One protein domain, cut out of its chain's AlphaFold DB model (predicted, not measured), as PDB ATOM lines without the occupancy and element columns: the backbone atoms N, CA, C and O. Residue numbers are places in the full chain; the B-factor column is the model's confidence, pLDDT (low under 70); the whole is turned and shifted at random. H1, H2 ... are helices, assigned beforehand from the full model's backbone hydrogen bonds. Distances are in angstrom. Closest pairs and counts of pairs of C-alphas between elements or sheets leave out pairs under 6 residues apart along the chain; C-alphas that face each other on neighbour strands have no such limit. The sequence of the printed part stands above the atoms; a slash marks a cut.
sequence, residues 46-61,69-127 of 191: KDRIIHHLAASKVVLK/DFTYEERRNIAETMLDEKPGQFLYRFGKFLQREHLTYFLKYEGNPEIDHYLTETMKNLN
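Overview. This is residues 46 to 61 and 69 to 127 of the 191 residues of the protein "DUF2052 domain-containing protein" of Penaeus vannamei (UniProt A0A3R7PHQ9). Three helices, H3, H4 and H5, lie side by side as a triangle, and the slanted pair H1 and H2 packs at one side. The 75 printed residues include five named helices, H1 to H5, and no named strand: all helix, packing part aligned, part crossed. It is compact, radius of gyration of the C-alphas 11.9 A, spanning 35 by 26 by 18 A.

Arrangement. Start at H1, residues 46 to 55, which touches H2, residues 72 to 85, at a steep tilt of 44 degrees; their closest C-alphas, Ala 54 and Arg 75, are 5.1 A apart. H3, residues 87 to 97, touches H5, residues 113 to 126, at a shallow tilt of 3 degrees, closest C-alphas Gly 88 and Ile 115, 4.8 A. H4, residues 100 to 109, forms a hairpin with H5, closest C-alphas Tyr 109 and Ile 115, 7.1 A. Every O i to N i+4 pair is within hydrogen-bond range in H1, H2 and H5, 5 of 7 in H3, 0 of 6 in H4, where 6 of 7 O i to N i+3 pairs are.

Along the chain. Find C-alpha 46 at (88.001, 63.240, 8.412), where H1 begins; H2 runs 20.2 A, and H5 19.9 A to C-alpha 126 at (81.345, 57.307, 25.621).

Size, cuts and confidence. Residues 62 to 68 are not printed, C-alphas 61 and 69 being 10.5 A apart; no printed residue is under 70 in pLDDT.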
ATOM      1  N   LYS A  46      87.144  62.156   7.911       90.19
ATOM      2  CA  LYS A  46      88.001  63.240   8.412       90.19
ATOM      3  C   LYS A  46      87.234  64.566   8.481       90.19
ATOM      4  O   LYS A  46      87.207  65.199   9.533       90.19
ATOM      5  N   ASP A  47      86.575  64.957   7.394       90.69
ATOM      6  CA  ASP A  47      85.832  66.215   7.310       90.69
ATOM      7  C   ASP A  47      84.645  66.239   8.270       90.69
ATOM      8  O   ASP A  47      84.416  67.252   8.924       90.69
ATOM      9  N   ARG A  48      83.954  65.109   8.456       91.56
ATOM     10  CA  ARG A  48      82.870  64.982   9.448       91.56
ATOM     11  C   ARG A  48      83.359  65.233  10.879       91.56
ATOM     12  O   ARG A  48      82.696  65.925  11.653       91.56
ATOM     13  N   ILE A  49      84.534  64.706  11.229       92.31
ATOM     14  CA  ILE A  49      85.175  64.941  12.531       92.31
ATOM     15  C   ILE A  49      85.489  66.425  12.720       92.31
ATOM     16  O   ILE A  49      85.166  66.995  13.767       92.31
ATOM     17  N   ILE A  50      86.114  67.037  11.714       92.56
ATOM     18  CA  ILE A  50      86.538  68.435  11.761       92.56
ATOM     19  C   ILE A  50      85.312  69.353  11.831       92.56
ATOM     20  O   ILE A  50      85.258  70.216  12.705       92.56
ATOM     21  N   HIS A  51      84.303  69.124  10.988       92.12
ATOM     22  CA  HIS A  51      83.033  69.853  10.987       92.12
ATOM     23  C   HIS A  51      82.368  69.806  12.364       92.12
ATOM     24  O   HIS A  51      82.038  70.839  12.943       92.12
ATOM     25  N   HIS A  52      82.241  68.611  12.948       91.75
ATOM     26  CA  HIS A  52      81.645  68.443  14.272       91.75
ATOM     27  C   HIS A  52      82.399  69.222  15.359       91.75
ATOM     28  O   HIS A  52      81.781  69.826  16.237       91.75
ATOM     29  N   LEU A  53      83.735  69.239  15.326       91.25
ATOM     30  CA  LEU A  53      84.525  70.016  16.284       91.25
ATOM     31  C   LEU A  53      84.424  71.525  16.045       91.25
ATOM     32  O   LEU A  53      84.302  72.280  17.016       91.25
ATOM     33  N   ALA A  54      84.439  71.960  14.786       91.12
ATOM     34  CA  ALA A  54      84.315  73.362  14.411       91.12
ATOM     35  C   ALA A  54      82.940  73.930  14.798       91.12
ATOM     36  O   ALA A  54      82.892  75.005  15.393       91.12
ATOM     37  N   ALA A  55      81.861  73.173  14.578       90.00
ATOM     38  CA  ALA A  55      80.498  73.527  14.983       90.00
ATOM     39  C   ALA A  55      80.287  73.477  16.510       90.00
ATOM     40  O   ALA A  55      79.479  74.217  17.072       90.00
ATOM     41  N   SER A  56      81.014  72.607  17.218       88.25
ATOM     42  CA  SER A  56      80.928  72.523  18.679       88.25
ATOM     43  C   SER A  56      81.586  73.723  19.374       88.25
ATOM     44  O   SER A  56      82.559  74.283  18.881       88.25
ATOM     45  N   LYS A  57      81.158  74.060  20.600       85.44
ATOM     46  CA  LYS A  57      81.770  75.121  21.437       85.44
ATOM     47  C   LYS A  57      83.071  74.691  22.144       85.44
ATOM     48  O   LYS A  57      83.375  75.145  23.245       85.44
ATOM     49  N   VAL A  58      83.828  73.761  21.564       87.44
ATOM     50  CA  VAL A  58      85.053  73.224  22.179       87.44
ATOM     51  C   VAL A  58      86.219  74.201  22.014       87.44
ATOM     52  O   VAL A  58      86.400  74.804  20.955       87.44
ATOM     53  N   VAL A  59      87.045  74.331  23.056       87.50
ATOM     54  CA  VAL A  59      88.264  75.154  23.037       87.50
ATOM     55  C   VAL A  59      89.383  74.414  22.295       87.50
ATOM     56  O   VAL A  59      90.056  73.535  22.849       87.50
ATOM     57  N   LEU A  60      89.589  74.775  21.026       85.69
ATOM     58  CA  LEU A  60      90.617  74.181  20.165       85.69
ATOM     59  C   LEU A  60      92.017  74.698  20.511       85.69
ATOM     60  O   LEU A  60      92.948  73.913  20.673       85.69
ATOM     61  N   LYS A  61      92.144  76.009  20.730       86.31
ATOM     62  CA  LYS A  61      93.392  76.694  21.081       86.31
ATOM     63  C   LYS A  61      93.154  77.638  22.259       86.31
ATOM     64  O   LYS A  61      92.033  78.087  22.472       86.31
ATOM     65  N   ASP A  69      86.528  85.656  19.200       85.19
ATOM     66  CA  ASP A  69      86.337  84.213  19.029       85.19
ATOM     67  C   ASP A  69      86.740  83.756  17.618       85.19
ATOM     68  O   ASP A  69      86.473  84.438  16.627       85.19
ATOM     69  N   PHE A  70      87.368  82.579  17.523       86.19
ATOM     70  CA  PHE A  70      87.741  82.006  16.228       86.19
ATOM     71  C   PHE A  70      86.516  81.799  15.335       86.19
ATOM     72  O   PHE A  70      85.518  81.199  15.753       86.19
ATOM     73  N   THR A  71      86.645  82.209  14.077       90.88
ATOM     74  CA  THR A  71      85.657  81.931  13.034       90.88
ATOM     75  C   THR A  71      85.564  80.432  12.751       90.88
ATOM     76  O   THR A  71      86.465  79.649  13.068       90.88
ATOM     77  N   TYR A  72      84.464  80.001  12.135       90.75
ATOM     78  CA  TYR A  72      84.257  78.592  11.798       90.75
ATOM     79  C   TYR A  72      85.399  78.013  10.938       90.75
ATOM     80  O   TYR A  72      85.897  76.922  11.225       90.75
ATOM     81  N   GLU A  73      85.866  78.759   9.935       91.25
ATOM     82  CA  GLU A  73      86.949  78.325   9.045       91.25
ATOM     83  C   GLU A  73      88.293  78.210   9.775       91.25
ATOM     84  O   GLU A  73      89.018  77.229   9.606       91.25
ATOM     85  N   GLU A  74      88.610  79.157  10.661       91.00
ATOM     86  CA  GLU A  74      89.811  79.085  11.498       91.00
ATOM     87  C   GLU A  74      89.763  77.877  12.434       91.00
ATOM     88  O   GLU A  74      90.751  77.154  12.579       91.00
ATOM     89  N   ARG A  75      88.597  77.606  13.035       92.62
ATOM     90  CA  ARG A  75      88.383  76.419  13.873       92.62
ATOM     91  C   ARG A  75      88.590  75.135  13.074       92.62
ATOM     92  O   ARG A  75      89.252  74.222  13.570       92.62
ATOM     93  N   ARG A  76      88.070  75.078  11.843       93.44
ATOM     94  CA  ARG A  76      88.256  73.955  10.912       93.44
ATOM     95  C   ARG A  76      89.745  73.713  10.649       93.44
ATOM     96  O   ARG A  76      90.222  72.605  10.881       93.44
ATOM     97  N   ASN A  77      90.486  74.757  10.282       93.25
ATOM     98  CA  ASN A  77      91.920  74.668   9.986       93.25
ATOM     99  C   ASN A  77      92.747  74.228  11.207       93.25
ATOM    100  O   ASN A  77      93.632  73.378  11.097       93.25
ATOM    101  N   ILE A  78      92.443  74.754  12.399       92.19
ATOM    102  CA  ILE A  78      93.127  74.355  13.640       92.19
ATOM    103  C   ILE A  78      92.864  72.877  13.963       92.19
ATOM    104  O   ILE A  78      93.779  72.153  14.351       92.19
ATOM    105  N   ALA A  79      91.624  72.410  13.825       92.88
ATOM    106  CA  ALA A  79      91.295  71.011  14.087       92.88
ATOM    107  C   ALA A  79      91.930  70.065  13.054       92.88
ATOM    108  O   ALA A  79      92.423  69.003  13.435       92.88
ATOM    109  N   GLU A  80      91.957  70.459  11.778       94.00
ATOM    110  CA  GLU A  80      92.588  69.693  10.702       94.00
ATOM    111  C   GLU A  80      94.094  69.527  10.925       94.00
ATOM    112  O   GLU A  80      94.593  68.403  10.974       94.00
ATOM    113  N   THR A  81      94.800  70.637  11.157       93.69
ATOM    114  CA  THR A  81      96.247  70.628  11.434       93.69
ATOM    115  C   THR A  81      96.603  69.756  12.637       93.69
ATOM    116  O   THR A  81      97.522  68.945  12.561       93.69
ATOM    117  N   MET A  82      95.840  69.832  13.734       92.81
ATOM    118  CA  MET A  82      96.075  68.973  14.902       92.81
ATOM    119  C   MET A  82      95.865  67.484  14.608       92.81
ATOM    120  O   MET A  82      96.589  66.648  15.155       92.81
ATOM    121  N   LEU A  83      94.864  67.151  13.789       92.44
ATOM    122  CA  LEU A  83      94.553  65.770  13.434       92.44
ATOM    123  C   LEU A  83      95.645  65.155  12.550       92.44
ATOM    124  O   LEU A  83      96.007  63.998  12.762       92.44
ATOM    125  N   ASP A  84      96.174  65.933  11.605       91.50
ATOM    126  CA  ASP A  84      97.214  65.483  10.679       91.50
ATOM    127  C   ASP A  84      98.592  65.396  11.347       91.50
ATOM    128  O   ASP A  84      99.323  64.432  11.122       91.50
ATOM    129  N   GLU A  85      98.943  66.360  12.205       92.50
ATOM    130  CA  GLU A  85     100.240  66.366  12.885       92.50
ATOM    131  C   GLU A  85     100.344  65.297  13.979       92.50
ATOM    132  O   GLU A  85     101.353  64.596  14.073       92.50
ATOM    133  N   LYS A  86      99.346  65.219  14.874       92.88
ATOM    134  CA  LYS A  86      99.403  64.382  16.085       92.88
ATOM    135  C   LYS A  86      98.038  63.757  16.411       92.88
ATOM    136  O   LYS A  86      97.367  64.201  17.350       92.88
ATOM    137  N   PRO A  87      97.649  62.667  15.726       92.06
ATOM    138  CA  PRO A  87      96.359  62.007  15.944       92.06
ATOM    139  C   PRO A  87      96.162  61.481  17.379       92.06
ATOM    140  O   PRO A  87      95.048  61.544  17.900       92.06
ATOM    141  N   GLY A  88      97.223  61.027  18.062       91.56
ATOM    142  CA  GLY A  88      97.150  60.593  19.467       91.56
ATOM    143  C   GLY A  88      96.809  61.736  20.427       91.56
ATOM    144  O   GLY A  88      95.852  61.650  21.198       91.56
ATOM    145  N   GLN A  89      97.520  62.861  20.308       92.06
ATOM    146  CA  GLN A  89      97.258  64.067  21.101       92.06
ATOM    147  C   GLN A  89      95.866  64.652  20.820       92.06
ATOM    148  O   GLN A  89      95.193  65.142  21.735       92.06
ATOM    149  N   PHE A  90      95.430  64.597  19.560       93.75
ATOM    150  CA  PHE A  90      94.083  64.981  19.161       93.75
ATOM    151  C   PHE A  90      93.034  64.135  19.894       93.75
ATOM    152  O   PHE A  90      92.106  64.686  20.491       93.75
ATOM    153  N   LEU A  91      93.206  62.811  19.916       92.88
ATOM    154  CA  LEU A  91      92.278  61.892  20.572       92.88
ATOM    155  C   LEU A  91      92.254  62.086  22.094       92.88
ATOM    156  O   LEU A  91      91.177  62.149  22.681       92.88
ATOM    157  N   TYR A  92      93.412  62.292  22.722       91.81
ATOM    158  CA  TYR A  92      93.500  62.624  24.146       91.81
ATOM    159  C   TYR A  92      92.711  63.895  24.503       91.81
ATOM    160  O   TYR A  92      91.950  63.930  25.474       91.81
ATOM    161  N   ARG A  93      92.858  64.959  23.704       91.75
ATOM    162  CA  ARG A  93      92.242  66.261  23.994       91.75
ATOM    163  C   ARG A  93      90.753  66.300  23.653       91.75
ATOM    164  O   ARG A  93      89.952  66.838  24.428       91.75
ATOM    165  N   PHE A  94      90.387  65.765  22.491       92.12
ATOM    166  CA  PHE A  94      89.060  65.928  21.899       92.12
ATOM    167  C   PHE A  94      88.202  64.665  21.931       92.12
ATOM    168  O   PHE A  94      87.006  64.763  21.670       92.12
ATOM    169  N   GLY A  95      88.743  63.508  22.326       90.94
ATOM    170  CA  GLY A  95      88.037  62.223  22.312       90.94
ATOM    171  C   GLY A  95      86.692  62.247  23.039       90.94
ATOM    172  O   GLY A  95      85.704  61.722  22.535       90.94
ATOM    173  N   LYS A  96      86.596  62.963  24.165       89.12
ATOM    174  CA  LYS A  96      85.342  63.130  24.931       89.12
ATOM    175  C   LYS A  96      84.212  63.845  24.177       89.12
ATOM    176  O   LYS A  96      83.063  63.758  24.601       89.12
ATOM    177  N   PHE A  97      84.538  64.579  23.118       90.56
ATOM    178  CA  PHE A  97      83.584  65.301  22.280       90.56
ATOM    179  C   PHE A  97      83.299  64.578  20.962       90.56
ATOM    180  O   PHE A  97      82.453  65.037  20.203       90.56
ATOM    181  N   LEU A  98      83.988  63.472  20.669       91.81
ATOM    182  CA  LEU A  98      83.773  62.699  19.452       91.81
ATOM    183  C   LEU A  98      82.602  61.725  19.604       91.81
ATOM    184  O   LEU A  98      82.302  61.223  20.689       91.81
ATOM    185  N   GLN A  99      81.957  61.432  18.478       90.50
ATOM    186  CA  GLN A  99      80.921  60.408  18.388       90.50
ATOM    187  C   GLN A  99      81.529  59.035  18.094       90.50
ATOM    188  O   GLN A  99      82.669  58.921  17.648       90.50
ATOM    189  N   ARG A 100      80.755  57.963  18.300       89.06
ATOM    190  CA  ARG A 100      81.239  56.590  18.082       89.06
ATOM    191  C   ARG A 100      81.676  56.349  16.636       89.06
ATOM    192  O   ARG A 100      82.662  55.662  16.407       89.06
ATOM    193  N   GLU A 101      80.965  56.948  15.688       90.88
ATOM    194  CA  GLU A 101      81.260  56.862  14.255       90.88
ATOM    195  C   GLU A 101      82.640  57.441  13.928       90.88
ATOM    196  O   GLU A 101      83.400  56.866  13.156       90.88
ATOM    197  N   HIS A 102      83.015  58.526  14.605       91.50
ATOM    198  CA  HIS A 102      84.265  59.249  14.382       91.50
ATOM    199  C   HIS A 102      85.480  58.431  14.826       91.50
ATOM    200  O   HIS A 102      86.566  58.567  14.274       91.50
ATOM    201  N   LEU A 103      85.297  57.552  15.814       90.88
ATOM    202  CA  LEU A 103      86.367  56.705  16.334       90.88
ATOM    203  C   LEU A 103      86.833  55.665  15.311       90.88
ATOM    204  O   LEU A 103      87.977  55.227  15.375       90.88
ATOM    205  N   THR A 104      85.987  55.316  14.336       91.19
ATOM    206  CA  THR A 104      86.365  54.380  13.267       91.19
ATOM    207  C   THR A 104      87.485  54.936  12.381       91.19
ATOM    208  O   THR A 104      88.285  54.164  11.862       91.19
ATOM    209  N   TYR A 105      87.635  56.265  12.303       90.75
ATOM    210  CA  TYR A 105      88.729  56.922  11.584       90.75
ATOM    211  C   TYR A 105      90.108  56.531  12.113       90.75
ATOM    212  O   TYR A 105      91.064  56.461  11.346       90.75
ATOM    213  N   PHE A 106      90.221  56.282  13.419       90.50
ATOM    214  CA  PHE A 106      91.501  56.010  14.070       90.50
ATOM    215  C   PHE A 106      91.958  54.558  13.918       90.50
ATOM    216  O   PHE A 106      93.120  54.279  14.190       90.50
ATOM    217  N   LEU A 107      91.107  53.662  13.403       88.38
ATOM    218  CA  LEU A 107      91.480  52.271  13.118       88.38
ATOM    219  C   LEU A 107      92.613  52.172  12.088       88.38
ATOM    220  O   LEU A 107      93.394  51.234  12.113       88.38
ATOM    221  N   LYS A 108      92.774  53.176  11.219       88.75
ATOM    222  CA  LYS A 108      93.902  53.231  10.275       88.75
ATOM    223  C   LYS A 108      95.274  53.400  10.947       88.75
ATOM    224  O   LYS A 108      96.288  53.249  10.276       88.75
ATOM    225  N   TYR A 109      95.305  53.774  12.228       87.81
ATOM    226  CA  TYR A 109      96.523  53.908  13.032       87.81
ATOM    227  C   TYR A 109      96.715  52.735  14.008       87.81
ATOM    228  O   TYR A 109      97.496  52.855  14.954       87.81
ATOM    229  N   GLU A 110      95.994  51.629  13.797       83.69
ATOM    230  CA  GLU A 110      96.130  50.411  14.595       83.69
ATOM    231  C   GLU A 110      97.597  49.955  14.637       83.69
ATOM    232  O   GLU A 110      98.299  49.942  13.622       83.69
ATOM    233  N   GLY A 111      98.080  49.634  15.840       87.56
ATOM    234  CA  GLY A 111      99.481  49.295  16.090       87.56
ATOM    235  C   GLY A 111     100.299  50.435  16.701       87.56
ATOM    236  O   GLY A 111     101.410  50.188  17.173       87.56
ATOM    237  N   ASN A 112      99.765  51.661  16.764       92.19
ATOM    238  CA  ASN A 112     100.329  52.695  17.625       92.19
ATOM    239  C   ASN A 112      99.740  52.572  19.049       92.19
ATOM    240  O   ASN A 112      98.572  52.914  19.256       92.19
ATOM    241  N   PRO A 113     100.546  52.183  20.057       91.62
ATOM    242  CA  PRO A 113     100.052  51.933  21.410       91.62
ATOM    243  C   PRO A 113      99.452  53.175  22.082       91.62
ATOM    244  O   PRO A 113      98.567  53.043  22.927       91.62
ATOM    245  N   GLU A 114      99.900  54.379  21.717       92.31
ATOM    246  CA  GLU A 114      99.344  55.626  22.248       92.31
ATOM    247  C   GLU A 114      97.907  55.841  21.756       92.31
ATOM    248  O   GLU A 114      96.998  56.123  22.541       92.31
ATOM    249  N   ILE A 115      97.687  55.671  20.451       93.31
ATOM    250  CA  ILE A 115      96.377  55.875  19.828       93.31
ATOM    251  C   ILE A 115      95.415  54.781  20.281       93.31
ATOM    252  O   ILE A 115      94.293  55.096  20.672       93.31
ATOM    253  N   ASP A 116      95.867  53.527  20.320       93.31
ATOM    254  CA  ASP A 116      95.061  52.393  20.777       93.31
ATOM    255  C   ASP A 116      94.619  52.577  22.237       93.31
ATOM    256  O   ASP A 116      93.450  52.366  22.582       93.31
ATOM    257  N   HIS A 117      95.519  53.056  23.104       93.44
ATOM    258  CA  HIS A 117      95.183  53.370  24.491       93.44
ATOM    259  C   HIS A 117      94.063  54.414  24.576       93.44
ATOM    260  O   HIS A 117      93.005  54.142  25.154       93.44
ATOM    261  N   TYR A 118      94.247  55.578  23.948       93.19
ATOM    262  CA  TYR A 118      93.249  56.650  23.996       93.19
ATOM    263  C   TYR A 118      91.947  56.288  23.275       93.19
ATOM    264  O   TYR A 118      90.873  56.730  23.690       93.19
ATOM    265  N   LEU A 119      92.003  55.448  22.241       93.25
ATOM    266  CA  LEU A 119      90.828  54.934  21.543       93.25
ATOM    267  C   LEU A 119      89.986  54.067  22.478       93.25
ATOM    268  O   LEU A 119      88.786  54.312  22.635       93.25
ATOM    269  N   THR A 120      90.613  53.108  23.164       91.62
ATOM    270  CA  THR A 120      89.907  52.251  24.126       91.62
ATOM    271  C   THR A 120      89.347  53.049  25.303       91.62
ATOM    272  O   THR A 120      88.222  52.791  25.745       91.62
ATOM    273  N   GLU A 121      90.083  54.042  25.804       90.69
ATOM    274  CA  GLU A 121      89.627  54.909  26.890       90.69
ATOM    275  C   GLU A 121      88.424  55.760  26.458       90.69
ATOM    276  O   GLU A 121      87.400  55.810  27.148       90.69
ATOM    277  N   THR A 122      88.499  56.361  25.271       91.56
ATOM    278  CA  THR A 122      87.415  57.172  24.709       91.56
ATOM    279  C   THR A 122      86.151  56.340  24.494       91.56
ATOM    280  O   THR A 122      85.061  56.760  24.892       91.56
ATOM    281  N   MET A 123      86.278  55.117  23.966       90.50
ATOM    282  CA  MET A 123      85.147  54.193  23.809       90.50
ATOM    283  C   MET A 123      84.491  53.833  25.150       90.50
ATOM    284  O   MET A 123      83.260  53.823  25.257       90.50
ATOM    285  N   LYS A 124      85.291  53.576  26.195       88.56
ATOM    286  CA  LYS A 124      84.784  53.293  27.549       88.56
ATOM    287  C   LYS A 124      84.035  54.484  28.142       88.56
ATOM    288  O   LYS A 124      83.008  54.285  28.795       88.56
ATOM    289  N   ASN A 125      84.534  55.696  27.910       86.50
ATOM    290  CA  ASN A 125      83.955  56.935  28.423       86.50
ATOM    291  C   ASN A 125      82.654  57.322  27.708       86.50
ATOM    292  O   ASN A 125      81.735  57.836  28.351       86.50
ATOM    293  N   LEU A 126      82.550  57.039  26.406       87.12
ATOM    294  CA  LEU A 126      81.345  57.307  25.621       87.12
ATOM    295  C   LEU A 126      80.161  56.428  26.056       87.12
ATOM    296  O   LEU A 126      78.995  56.823  25.937       87.12
ATOM    297  N   ASN A 127      80.438  55.251  26.621       89.19
ATOM    298  CA  ASN A 127      79.409  54.420  27.224       89.19
ATOM    299  C   ASN A 127      78.888  55.065  28.528       89.19
ATOM    300  O   ASN A 127      79.487  55.019  29.603       89.19
TER     301      ASN A 127